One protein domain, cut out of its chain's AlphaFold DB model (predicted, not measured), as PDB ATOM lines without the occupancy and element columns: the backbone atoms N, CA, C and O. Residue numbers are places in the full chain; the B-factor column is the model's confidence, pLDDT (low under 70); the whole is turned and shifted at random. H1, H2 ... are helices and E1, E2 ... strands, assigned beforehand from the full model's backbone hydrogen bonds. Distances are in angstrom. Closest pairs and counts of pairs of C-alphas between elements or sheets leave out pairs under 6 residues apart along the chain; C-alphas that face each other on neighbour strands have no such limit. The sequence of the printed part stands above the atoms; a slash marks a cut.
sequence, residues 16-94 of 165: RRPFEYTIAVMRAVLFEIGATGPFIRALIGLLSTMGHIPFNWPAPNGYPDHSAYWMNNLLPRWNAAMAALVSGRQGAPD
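Overview. This is residues 16 to 94 of the 165 residues of an uncharacterized protein of Chloroflexi bacterium OLB13 (UniProt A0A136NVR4). Three helices, H1, H2 and H3, form a loose triangle along the long axis of the domain, with a tiny two-stranded sheet of E1 and E2 capping one end. The long stretch of residues 50 to 74, with no named element, makes the other end as a wide loop that runs out from H2 and folds back to H3. The printed part has 79 residues, with three named helices and two named strands in the order H1, E1, H2, H3, E2, and its class is mostly helix. The sheet, in the order E1, E2, is antiparallel. The whole is compact, with a radius of gyration of the C-alphas of 12.9 A, and elongated in outline, spanning 36 by 22 by 17 A.

Along the chain. H1 is residues 18 to 28 and measures 15.1 A from first to last C-alpha, beginning with C-alpha 18 at (184.768, 150.537, 202.228). E1 follows at residues 31 to 33, 6.5 A long. H2, the longest helix, is residues 36 to 49 and measures 20.1 A, ending with C-alpha 49 at (185.369, 144.327, 209.597). H3 is residues 75 to 85, 15.7 A long. E2 is residues 91 to 93, 7.2 A long, with C-alpha 93 at (165.593, 147.535, 199.692).

Arrangement. H1 and H3 touch, their closest C-alphas, those of Met 26 and Ala 84, being 6.1 A apart. They run the same way at a shallow tilt of 26 degrees. H1 and H2 are close but not clearly touching, with the C-alphas of Phe 19 and Leu 47 closest at 6.6 A; they run opposite ways at a steep tilt of 47 degrees. H2 and H3 form a helical hairpin and only just touch, with 3 pairs of C-alphas within 8 A. H2 touches H3 with residues 46 to 49 alone, and the closest C-alphas of the two helices are those of Thr 49 and Pro 76, 6.5 A apart. H2 and H3 run opposite ways at a shallow tilt of 21 degrees. E1 and E2 are antiparallel neighbours, their directions 160 degrees apart. N 32 and O 92, 2.8 A apart, and N 92 and O 32, 3.2 A apart, are within hydrogen-bond range. The closest C-alphas of H3 and E2 are those of Leu 85 and Pro 93, at 6.3 A. In H1, H2 and H3 every O i to N i+4 pair is within hydrogen-bond range.

Size, cuts and confidence. The two C-alphas farthest apart are those of Pro 60 and Asp 94, at 38.8 A. The printed part has no cut. The link from H2 to H3, 25 residues, is long; the links H1 to E1, E1 to H2 and H3 to E2 are tight. The mean pLDDT of the printed part is 93.6, and no printed residue is under 70.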
ATOM      1  N   ARG A  16     186.597 152.296 195.325       94.50
ATOM      2  CA  ARG A  16     185.775 152.830 196.419       94.50
ATOM      3  C   ARG A  16     186.302 152.332 197.756       94.50
ATOM      4  O   ARG A  16     186.379 151.115 197.989       94.50
ATOM      5  N   ARG A  17     186.566 153.259 198.677       94.50
ATOM      6  CA  ARG A  17     186.858 152.933 200.078       94.50
ATOM      7  C   ARG A  17     185.664 152.201 200.691       94.50
ATOM      8  O   ARG A  17     184.541 152.374 200.217       94.50
ATOM      9  N   PRO A  18     185.847 151.395 201.748       95.19
ATOM     10  CA  PRO A  18     184.768 150.537 202.228       95.19
ATOM     11  C   PRO A  18     183.484 151.283 202.595       95.19
ATOM     12  O   PRO A  18     182.403 150.834 202.238       95.19
ATOM     13  N   PHE A  19     183.597 152.466 203.207       95.19
ATOM     14  CA  PHE A  19     182.425 153.304 203.483       95.19
ATOM     15  C   PHE A  19     181.719 153.750 202.199       95.19
ATOM     16  O   PHE A  19     180.509 153.591 202.086       95.19
ATOM     17  N   GLU A  20     182.463 154.254 201.214       95.69
ATOM     18  CA  GLU A  20     181.907 154.692 199.926       95.69
ATOM     19  C   GLU A  20     181.209 153.542 199.205       95.69
ATOM     20  O   GLU A  20     180.110 153.717 198.693       95.69
ATOM     21  N   TYR A  21     181.820 152.358 199.218       96.06
ATOM     22  CA  TYR A  21     181.235 151.152 198.654       96.06
ATOM     23  C   TYR A  21     179.935 150.767 199.371       96.06
ATOM     24  O   TYR A  21     178.922 150.576 198.708       96.06
ATOM     25  N   THR A  22     179.912 150.724 200.707       96.31
ATOM     26  CA  THR A  22     178.696 150.389 201.466       96.31
ATOM     27  C   THR A  22     177.571 151.392 201.214       96.31
ATOM     28  O   THR A  22     176.431 150.987 200.991       96.31
ATOM     29  N   ILE A  23     177.870 152.697 201.189       96.12
ATOM     30  CA  ILE A  23     176.872 153.718 200.842       96.12
ATOM     31  C   ILE A  23     176.406 153.558 199.388       96.12
ATOM     32  O   ILE A  23     175.212 153.677 199.122       96.12
ATOM     33  N   ALA A  24     177.312 153.275 198.450       96.81
ATOM     34  CA  ALA A  24     176.963 153.061 197.049       96.81
ATOM     35  C   ALA A  24     176.033 151.853 196.871       96.81
ATOM     36  O   ALA A  24     175.027 151.987 196.182       96.81
ATOM     37  N   VAL A  25     176.314 150.725 197.538       96.88
ATOM     38  CA  VAL A  25     175.428 149.546 197.569       96.88
ATOM     39  C   VAL A  25     174.037 149.950 198.054       96.88
ATOM     40  O   VAL A  25     173.059 149.731 197.348       96.88
ATOM     41  N   MET A  26     173.939 150.586 199.227       96.25
ATOM     42  CA  MET A  26     172.646 150.974 199.803       96.25
ATOM     43  C   MET A  26     171.866 151.924 198.889       96.25
ATOM     44  O   MET A  26     170.652 151.806 198.764       96.25
ATOM     45  N   ARG A  27     172.553 152.848 198.209       95.62
ATOM     46  CA  ARG A  27     171.922 153.748 197.234       95.62
ATOM     47  C   ARG A  27     171.450 153.017 195.981       95.62
ATOM     48  O   ARG A  27     170.376 153.338 195.483       95.62
ATOM     49  N   ALA A  28     172.245 152.082 195.475       95.00
ATOM     50  CA  ALA A  28     171.932 151.318 194.273       95.00
ATOM     51  C   ALA A  28     170.648 150.497 194.434       95.00
ATOM     52  O   ALA A  28     169.835 150.444 193.516       95.00
ATOM     53  N   VAL A  29     170.442 149.924 195.622       94.56
ATOM     54  CA  VAL A  29     169.274 149.087 195.936       94.56
ATOM     55  C   VAL A  29     168.131 149.860 196.594       94.56
ATOM     56  O   VAL A  29     167.167 149.250 197.033       94.56
ATOM     57  N   LEU A  30     168.229 151.193 196.691       95.75
ATOM     58  CA  LEU A  30     167.231 152.034 197.365       95.75
ATOM     59  C   LEU A  30     166.923 151.549 198.791       95.75
ATOM     60  O   LEU A  30     165.770 151.388 199.175       95.75
ATOM     61  N   PHE A  31     167.970 151.272 199.568       96.94
ATOM     62  CA  PHE A  31     167.833 150.742 200.918       96.94
ATOM     63  C   PHE A  31     167.112 151.733 201.837       96.94
ATOM     64  O   PHE A  31     167.611 152.831 202.106       96.94
ATOM     65  N   GLU A  32     165.973 151.312 202.373       97.00
ATOM     66  CA  GLU A  32     165.213 152.047 203.371       97.00
ATOM     67  C   GLU A  32     165.640 151.641 204.778       97.00
ATOM     68  O   GLU A  32     165.729 150.461 205.126       97.00
ATOM     69  N   ILE A  33     165.901 152.638 205.621       95.88
ATOM     70  CA  ILE A  33     166.295 152.405 207.009       95.88
ATOM     71  C   ILE A  33     165.047 152.045 207.816       95.88
ATOM     72  O   ILE A  33     164.157 152.871 207.983       95.88
ATOM     73  N   GLY A  34     165.026 150.833 208.377       93.44
ATOM     74  CA  GLY A  34     163.936 150.369 209.238       93.44
ATOM     75  C   GLY A  34     164.016 150.992 210.632       93.44
ATOM     76  O   GLY A  34     163.329 151.957 210.953       93.44
ATOM     77  N   ALA A  35     164.883 150.448 211.491       93.31
ATOM     78  CA  ALA A  35     165.153 151.007 212.814       93.31
ATOM     79  C   ALA A  35     166.569 151.593 212.884       93.31
ATOM     80  O   ALA A  35     167.558 150.860 212.795       93.31
ATOM     81  N   THR A  36     166.676 152.903 213.141       94.50
ATOM     82  CA  THR A  36     167.954 153.639 213.141       94.50
ATOM     83  C   THR A  36     169.005 153.017 214.063       94.50
ATOM     84  O   THR A  36     170.147 152.834 213.659       94.50
ATOM     85  N   GLY A  37     168.649 152.644 215.298       96.06
ATOM     86  CA  GLY A  37     169.605 152.067 216.252       96.06
ATOM     87  C   GLY A  37     170.233 150.746 215.771       96.06
ATOM     88  O   GLY A  37     171.460 150.649 215.695       96.06
ATOM     89  N   PRO A  38     169.424 149.717 215.449       94.56
ATOM     90  CA  PRO A  38     169.900 148.486 214.817       94.56
ATOM     91  C   PRO A  38     170.680 148.714 213.519       94.56
ATOM     92  O   PRO A  38     171.742 148.116 213.357       94.56
ATOM     93  N   PHE A  39     170.199 149.604 212.646       95.12
ATOM     94  CA  PHE A  39     170.872 149.962 211.396       95.12
ATOM     95  C   PHE A  39     172.288 150.493 211.641       95.12
ATOM     96  O   PHE A  39     173.249 149.948 211.103       95.12
ATOM     97  N   ILE A  40     172.443 151.497 212.510       94.88
ATOM     98  CA  ILE A  40     173.750 152.095 212.810       94.88
ATOM     99  C   ILE A  40     174.709 151.063 213.414       94.88
ATOM    100  O   ILE A  40     175.878 151.028 213.037       94.88
ATOM    101  N   ARG A  41     174.234 150.177 214.302       95.06
ATOM    102  CA  ARG A  41     175.068 149.095 214.853       95.06
ATOM    103  C   ARG A  41     175.539 148.115 213.777       95.06
ATOM    104  O   ARG A  41     176.714 147.760 213.772       95.06
ATOM    105  N   ALA A  42     174.650 147.703 212.874       94.00
ATOM    106  CA  ALA A  42     174.998 146.815 211.767       94.00
ATOM    107  C   ALA A  42     176.002 147.475 210.807       94.00
ATOM    108  O   ALA A  42     177.009 146.863 210.453       94.00
ATOM    109  N   LEU A  43     175.777 148.747 210.460       94.88
ATOM    110  CA  LEU A  43     176.663 149.528 209.600       94.88
ATOM    111  C   LEU A  43     178.062 149.684 210.213       94.88
ATOM    112  O   LEU A  43     179.053 149.411 209.543       94.88
ATOM    113  N   ILE A  44     178.161 150.065 211.491       95.69
ATOM    114  CA  ILE A  44     179.453 150.165 212.190       95.69
ATOM    115  C   ILE A  44     180.145 148.800 212.243       95.69
ATOM    116  O   ILE A  44     181.349 148.727 212.012       95.69
ATOM    117  N   GLY A  45     179.402 147.718 212.504       95.19
ATOM    118  CA  GLY A  45     179.936 146.356 212.491       95.19
ATOM    119  C   GLY A  45     180.569 145.988 211.146       95.19
ATOM    120  O   GLY A  45     181.725 145.572 211.113       95.19
ATOM    121  N   LEU A  46     179.856 146.219 210.038       94.56
ATOM    122  CA  LEU A  46     180.368 145.990 208.681       94.56
ATOM    123  C   LEU A  46     181.597 146.857 208.367       94.56
ATOM    124  O   LEU A  46     182.584 146.377 207.820       94.56
ATOM    125  N   LEU A  47     181.577 148.138 208.730       95.50
ATOM    126  CA  LEU A  47     182.706 149.038 208.473       95.50
ATOM    127  C   LEU A  47     183.931 148.704 209.329       95.50
ATOM    128  O   LEU A  47     185.061 148.896 208.881       95.50
ATOM    129  N   SER A  48     183.711 148.171 210.532       95.00
ATOM    130  CA  SER A  48     184.763 147.679 211.416       95.00
ATOM    131  C   SER A  48     185.483 146.473 210.812       95.00
ATOM    132  O   SER A  48     186.711 146.469 210.753       95.00
ATOM    133  N   THR A  49     184.749 145.493 210.261       93.94
ATOM    134  CA  THR A  49     185.369 144.327 209.597       93.94
ATOM    135  C   THR A  49     186.143 144.703 208.334       93.94
ATOM    136  O   THR A  49     187.072 143.995 207.950       93.94
ATOM    137  N   MET A  50     185.803 145.835 207.714       93.81
ATOM    138  CA  MET A  50     186.527 146.413 206.579       93.81
ATOM    139  C   MET A  50     187.615 147.429 206.977       93.81
ATOM    140  O   MET A  50     188.285 147.977 206.101       93.81
ATOM    141  N   GLY A  51     187.795 147.716 208.271       93.00
ATOM    142  CA  GLY A  51     188.826 148.629 208.775       93.00
ATOM    143  C   GLY A  51     188.606 150.117 208.463       93.00
ATOM    144  O   GLY A  51     189.552 150.902 208.536       93.00
ATOM    145  N   HIS A  52     187.384 150.533 208.114       94.50
ATOM    146  CA  HIS A  52     187.090 151.895 207.649       94.50
ATOM    147  C   HIS A  52     185.840 152.485 208.313       94.50
ATOM    148  O   HIS A  52     184.835 152.784 207.661       94.50
ATOM    149  N   ILE A  53     185.912 152.668 209.631       95.19
ATOM    150  CA  ILE A  53     184.911 153.430 210.383       95.19
ATOM    151  C   ILE A  53     185.163 154.931 210.142       95.19
ATOM    152  O   ILE A  53     186.282 155.397 210.369       95.19
ATOM    153  N   PRO A  54     184.160 155.715 209.703       92.06
ATOM    154  CA  PRO A  54     184.313 157.151 209.497       92.06
ATOM    155  C   PRO A  54     184.904 157.857 210.722       92.06
ATOM    156  O   PRO A  54     184.506 157.583 211.851       92.06
ATOM    157  N   PHE A  55     185.846 158.772 210.484       90.94
ATOM    158  CA  PHE A  55     186.539 159.566 211.514       90.94
ATOM    159  C   PHE A  55     187.386 158.774 212.525       90.94
ATOM    160  O   PHE A  55     187.850 159.349 213.504       90.94
ATOM    161  N   ASN A  56     187.646 157.486 212.284       94.38
ATOM    162  CA  ASN A  56     188.442 156.643 213.183       94.38
ATOM    163  C   ASN A  56     189.928 156.536 212.780       94.38
ATOM    164  O   ASN A  56     190.667 155.721 213.329       94.38
ATOM    165  N   TRP A  57     190.378 157.322 211.794       95.25
ATOM    166  CA  TRP A  57     191.774 157.315 211.361       95.25
ATOM    167  C   TRP A  57     192.644 158.161 212.302       95.25
ATOM    168  O   TRP A  57     192.358 159.347 212.469       95.25
ATOM    169  N   PRO A  58     193.705 157.595 212.905       93.50
ATOM    170  CA  PRO A  58     194.463 158.285 213.948       93.50
ATOM    171  C   PRO A  58     195.432 159.342 213.409       93.50
ATOM    172  O   PRO A  58     195.725 160.315 214.100       93.50
ATOM    173  N   ALA A  59     195.970 159.154 212.202       94.50
ATOM    174  CA  ALA A  59     196.949 160.081 211.649       94.50
ATOM    175  C   ALA A  59     196.262 161.326 211.046       94.50
ATOM    176  O   ALA A  59     195.171 161.226 210.480       94.50
ATOM    177  N   PRO A  60     196.895 162.511 211.098       93.81
ATOM    178  CA  PRO A  60     196.291 163.777 210.664       93.81
ATOM    179  C   PRO A  60     196.218 163.943 209.132       93.81
ATOM    180  O   PRO A  60     196.117 165.056 208.630       93.81
ATOM    181  N   ASN A  61     196.298 162.849 208.376       93.38
ATOM    182  CA  ASN A  61     196.233 162.815 206.914       93.38
ATOM    183  C   ASN A  61     194.973 162.115 206.377       93.38
ATOM    184  O   ASN A  61     194.752 162.109 205.169       93.38
ATOM    185  N   GLY A  62     194.145 161.549 207.258       93.44
ATOM    186  CA  GLY A  62     192.960 160.793 206.863       93.44
ATOM    187  C   GLY A  62     193.277 159.441 206.218       93.44
ATOM    188  O   GLY A  62     194.428 159.068 205.995       93.44
ATOM    189  N   TYR A  63     192.216 158.681 205.946       94.56
ATOM    190  CA  TYR A  63     192.329 157.342 205.379       94.56
ATOM    191  C   TYR A  63     193.022 157.340 204.007       94.56
ATOM    192  O   TYR A  63     192.702 158.201 203.181       94.56
ATOM    193  N   PRO A  64     193.886 156.342 203.725       92.94
ATOM    194  CA  PRO A  64     194.536 156.199 202.430       92.94
ATOM    195  C   PRO A  64     193.534 156.146 201.281       92.94
ATOM    196  O   PRO A  64     192.459 155.552 201.392       92.94
ATOM    197  N   ASP A  65     193.905 156.732 200.154       89.12
ATOM    198  CA  ASP A  65     193.044 156.825 198.982       89.12
ATOM    199  C   ASP A  65     193.553 156.005 197.783       89.12
ATOM    200  O   ASP A  65     192.916 155.995 196.732       89.12
ATOM    201  N   HIS A  66     194.654 155.268 197.954       89.88
ATOM    202  CA  HIS A  66     195.185 154.328 196.972       89.88
ATOM    203  C   HIS A  66     194.602 152.921 197.165       89.88
ATOM    204  O   HIS A  66     194.403 152.448 198.288       89.88
ATOM    205  N   SER A  67     194.356 152.222 196.056       89.50
ATOM    206  CA  SER A  67     193.656 150.931 196.033       89.50
ATOM    207  C   SER A  67     194.380 149.818 196.795       89.50
ATOM    208  O   SER A  67     193.722 149.023 197.461       89.50
ATOM    209  N   ALA A  68     195.717 149.788 196.764       90.25
ATOM    210  CA  ALA A  68     196.518 148.735 197.396       90.25
ATOM    211  C   ALA A  68     196.256 148.583 198.907       90.25
ATOM    212  O   ALA A  68     196.383 147.486 199.446       90.25
ATOM    213  N   TYR A  69     195.830 149.652 199.588       91.31
ATOM    214  CA  TYR A  69     195.455 149.591 201.001       91.31
ATOM    215  C   TYR A  69     194.146 148.813 201.231       91.31
ATOM    216  O   TYR A  69     193.972 148.162 202.258       91.31
ATOM    217  N   TRP A  70     193.224 148.854 200.265       91.12
ATOM    218  CA  TRP A  70     191.852 148.354 200.397       91.12
ATOM    219  C   TRP A  70     191.599 147.009 199.703       91.12
ATOM    220  O   TRP A  70     190.561 146.394 199.935       91.12
ATOM    221  N   MET A  71     192.522 146.536 198.859       86.19
ATOM    222  CA  MET A  71     192.330 145.331 198.032       86.19
ATOM    223  C   MET A  71     192.613 144.001 198.747       86.19
ATOM    224  O   MET A  71     192.294 142.948 198.204       86.19
ATOM    225  N   ASN A  72     193.177 144.020 199.957       81.56
ATOM    226  CA  ASN A  72     193.683 142.803 200.606       81.56
ATOM    227  C   ASN A  72     192.592 141.840 201.117       81.56
ATOM    228  O   ASN A  72     192.909 140.697 201.437       81.56
ATOM    229  N   ASN A  73     191.321 142.262 201.213       80.62
ATOM    230  CA  ASN A  73     190.219 141.378 201.613       80.62
ATOM    231  C   ASN A  73     188.861 141.823 201.036       80.62
ATOM    232  O   ASN A  73     188.250 142.777 201.521       80.62
ATOM    233  N   LEU A  74     188.371 141.111 200.015       89.94
ATOM    234  CA  LEU A  74     187.098 141.417 199.347       89.94
ATOM    235  C   LEU A  74     185.874 140.789 200.028       89.94
ATOM    236  O   LEU A  74     184.768 141.302 199.870       89.94
ATOM    237  N   LEU A  75     186.048 139.730 200.824       93.44
ATOM    238  CA  LEU A  75     184.926 138.990 201.410       93.44
ATOM    239  C   LEU A  75     184.003 139.869 202.285       93.44
ATOM    240  O   LEU A  75     182.787 139.805 202.109       93.44
ATOM    241  N   PRO A  76     184.507 140.758 203.167       93.56
ATOM    242  CA  PRO A  76     183.646 141.680 203.910       93.56
ATOM    243  C   PRO A  76     182.828 142.628 203.018       93.56
ATOM    244  O   PRO A  76     181.720 143.014 203.385       93.56
ATOM    245  N   ARG A  77     183.344 142.981 201.834       94.25
ATOM    246  CA  ARG A  77     182.637 143.831 200.863       94.25
ATOM    247  C   ARG A  77     181.500 143.057 200.201       94.25
ATOM    248  O   ARG A  77     180.400 143.584 200.050       94.25
ATOM    249  N   TRP A  78     181.723 141.789 199.875       94.94
ATOM    250  CA  TRP A  78     180.663 140.908 199.386       94.94
ATOM    251  C   TRP A  78     179.577 140.691 200.443       94.94
ATOM    252  O   TRP A  78     178.393 140.838 200.147       94.94
ATOM    253  N   ASN A  79     179.973 140.490 201.702       94.44
ATOM    254  CA  ASN A  79     179.034 140.402 202.820       94.44
ATOM    255  C   ASN A  79     178.207 141.685 202.985       94.44
ATOM    256  O   ASN A  79     177.019 141.602 203.280       94.44
ATOM    257  N   ALA A  80     178.799 142.866 202.773       94.19
ATOM    258  CA  ALA A  80     178.062 144.127 202.813       94.19
ATOM    259  C   ALA A  80     177.041 144.253 201.665       94.19
ATOM    260  O   ALA A  80     175.939 144.742 201.904       94.19
ATOM    261  N   ALA A  81     177.373 143.784 200.455       95.81
ATOM    262  CA  ALA A  81     176.420 143.722 199.341       95.81
ATOM    263  C   ALA A  81     175.248 142.781 199.652       95.81
ATOM    264  O   ALA A  81     174.096 143.194 199.554       95.81
ATOM    265  N   MET A  82     175.537 141.562 200.121       94.50
ATOM    266  CA  MET A  82     174.499 140.604 200.522       94.50
ATOM    267  C   MET A  82     173.622 141.145 201.650       94.50
ATOM    268  O   MET A  82     172.401 141.061 201.581       94.50
ATOM    269  N   ALA A  83     174.227 141.735 202.683       93.88
ATOM    270  CA  ALA A  83     173.494 142.262 203.828       93.88
ATOM    271  C   ALA A  83     172.522 143.386 203.443       93.88
ATOM    272  O   ALA A  83     171.459 143.493 204.050       93.88
ATOM    273  N   ALA A  84     172.865 144.206 202.444       94.81
ATOM    274  CA  ALA A  84     171.987 145.264 201.952       94.81
ATOM    275  C   ALA A  84     170.773 144.721 201.187       94.81
ATOM    276  O   ALA A  84     169.754 145.394 201.125       94.81
ATOM    277  N   LEU A  85     170.865 143.514 200.632       93.81
ATOM    278  CA  LEU A  85     169.765 142.862 199.931       93.81
ATOM    279  C   LEU A  85     168.854 142.048 200.873       93.81
ATOM    280  O   LEU A  85     167.796 141.586 200.475       93.81
ATOM    281  N   VAL A  86     169.209 141.860 202.143       90.94
ATOM    282  CA  VAL A  86     168.373 141.085 203.072       90.94
ATOM    283  C   VAL A  86     167.497 142.006 203.914       90.94
ATOM    284  O   VAL A  86     167.994 142.867 204.643       90.94
ATOM    285  N   SER A  87     166.184 141.772 203.875       90.38
ATOM    286  CA  SER A  87     165.213 142.481 204.710       90.38
ATOM    287  C   SER A  87     165.353 142.100 206.184       90.38
ATOM    288  O   SER A  87     165.414 140.923 206.543       90.38
ATOM    289  N   GLY A  88     165.355 143.093 207.069       91.44
ATOM    290  CA  GLY A  88     165.446 142.867 208.508       91.44
ATOM    291  C   GLY A  88     165.131 144.103 209.339       91.44
ATOM    292  O   GLY A  88     164.638 145.115 208.850       91.44
ATOM    293  N   ARG A  89     165.450 144.050 210.638       87.44
ATOM    294  CA  ARG A  89     165.203 145.175 211.569       87.44
ATOM    295  C   ARG A  89     165.990 146.434 211.198       87.44
ATOM    296  O   ARG A  89     165.592 147.539 211.551       87.44
ATOM    297  N   GLN A  90     167.128 146.254 210.542       91.12
ATOM    298  CA  GLN A  90     167.979 147.314 210.022       91.12
ATOM    299  C   GLN A  90     167.340 148.065 208.844       91.12
ATOM    300  O   GLN A  90     167.675 149.226 208.631       91.12
ATOM    301  N   GLY A  91     166.417 147.435 208.117       94.81
ATOM    302  CA  GLY A  91     165.884 147.955 206.865       94.81
ATOM    303  C   GLY A  91     165.803 146.895 205.776       94.81
ATOM    304  O   GLY A  91     166.065 145.715 206.027       94.81
ATOM    305  N   ALA A  92     165.435 147.342 204.584       96.00
ATOM    306  CA  ALA A  92     165.328 146.532 203.381       96.00
ATOM    307  C   ALA A  92     165.459 147.428 202.137       96.00
ATOM    308  O   ALA A  92     165.191 148.626 202.230       96.00
ATOM    309  N   PRO A  93     165.831 146.878 200.973       95.62
ATOM    310  CA  PRO A  93     165.593 147.535 199.692       95.62
ATOM    311  C   PRO A  93     164.112 147.878 199.488       95.62
ATOM    312  O   PRO A  93     163.242 147.060 199.798       95.62
ATOM    313  N   ASP A  94     163.828 149.041 198.899       94.44
ATOM    314  CA  ASP A  94     162.525 149.315 198.285       94.44
ATOM    315  C   ASP A  94     162.405 148.508 196.981       94.44
ATOM    316  O   ASP A  94     162.737 148.972 195.884       94.44
TER     317      ASP A  94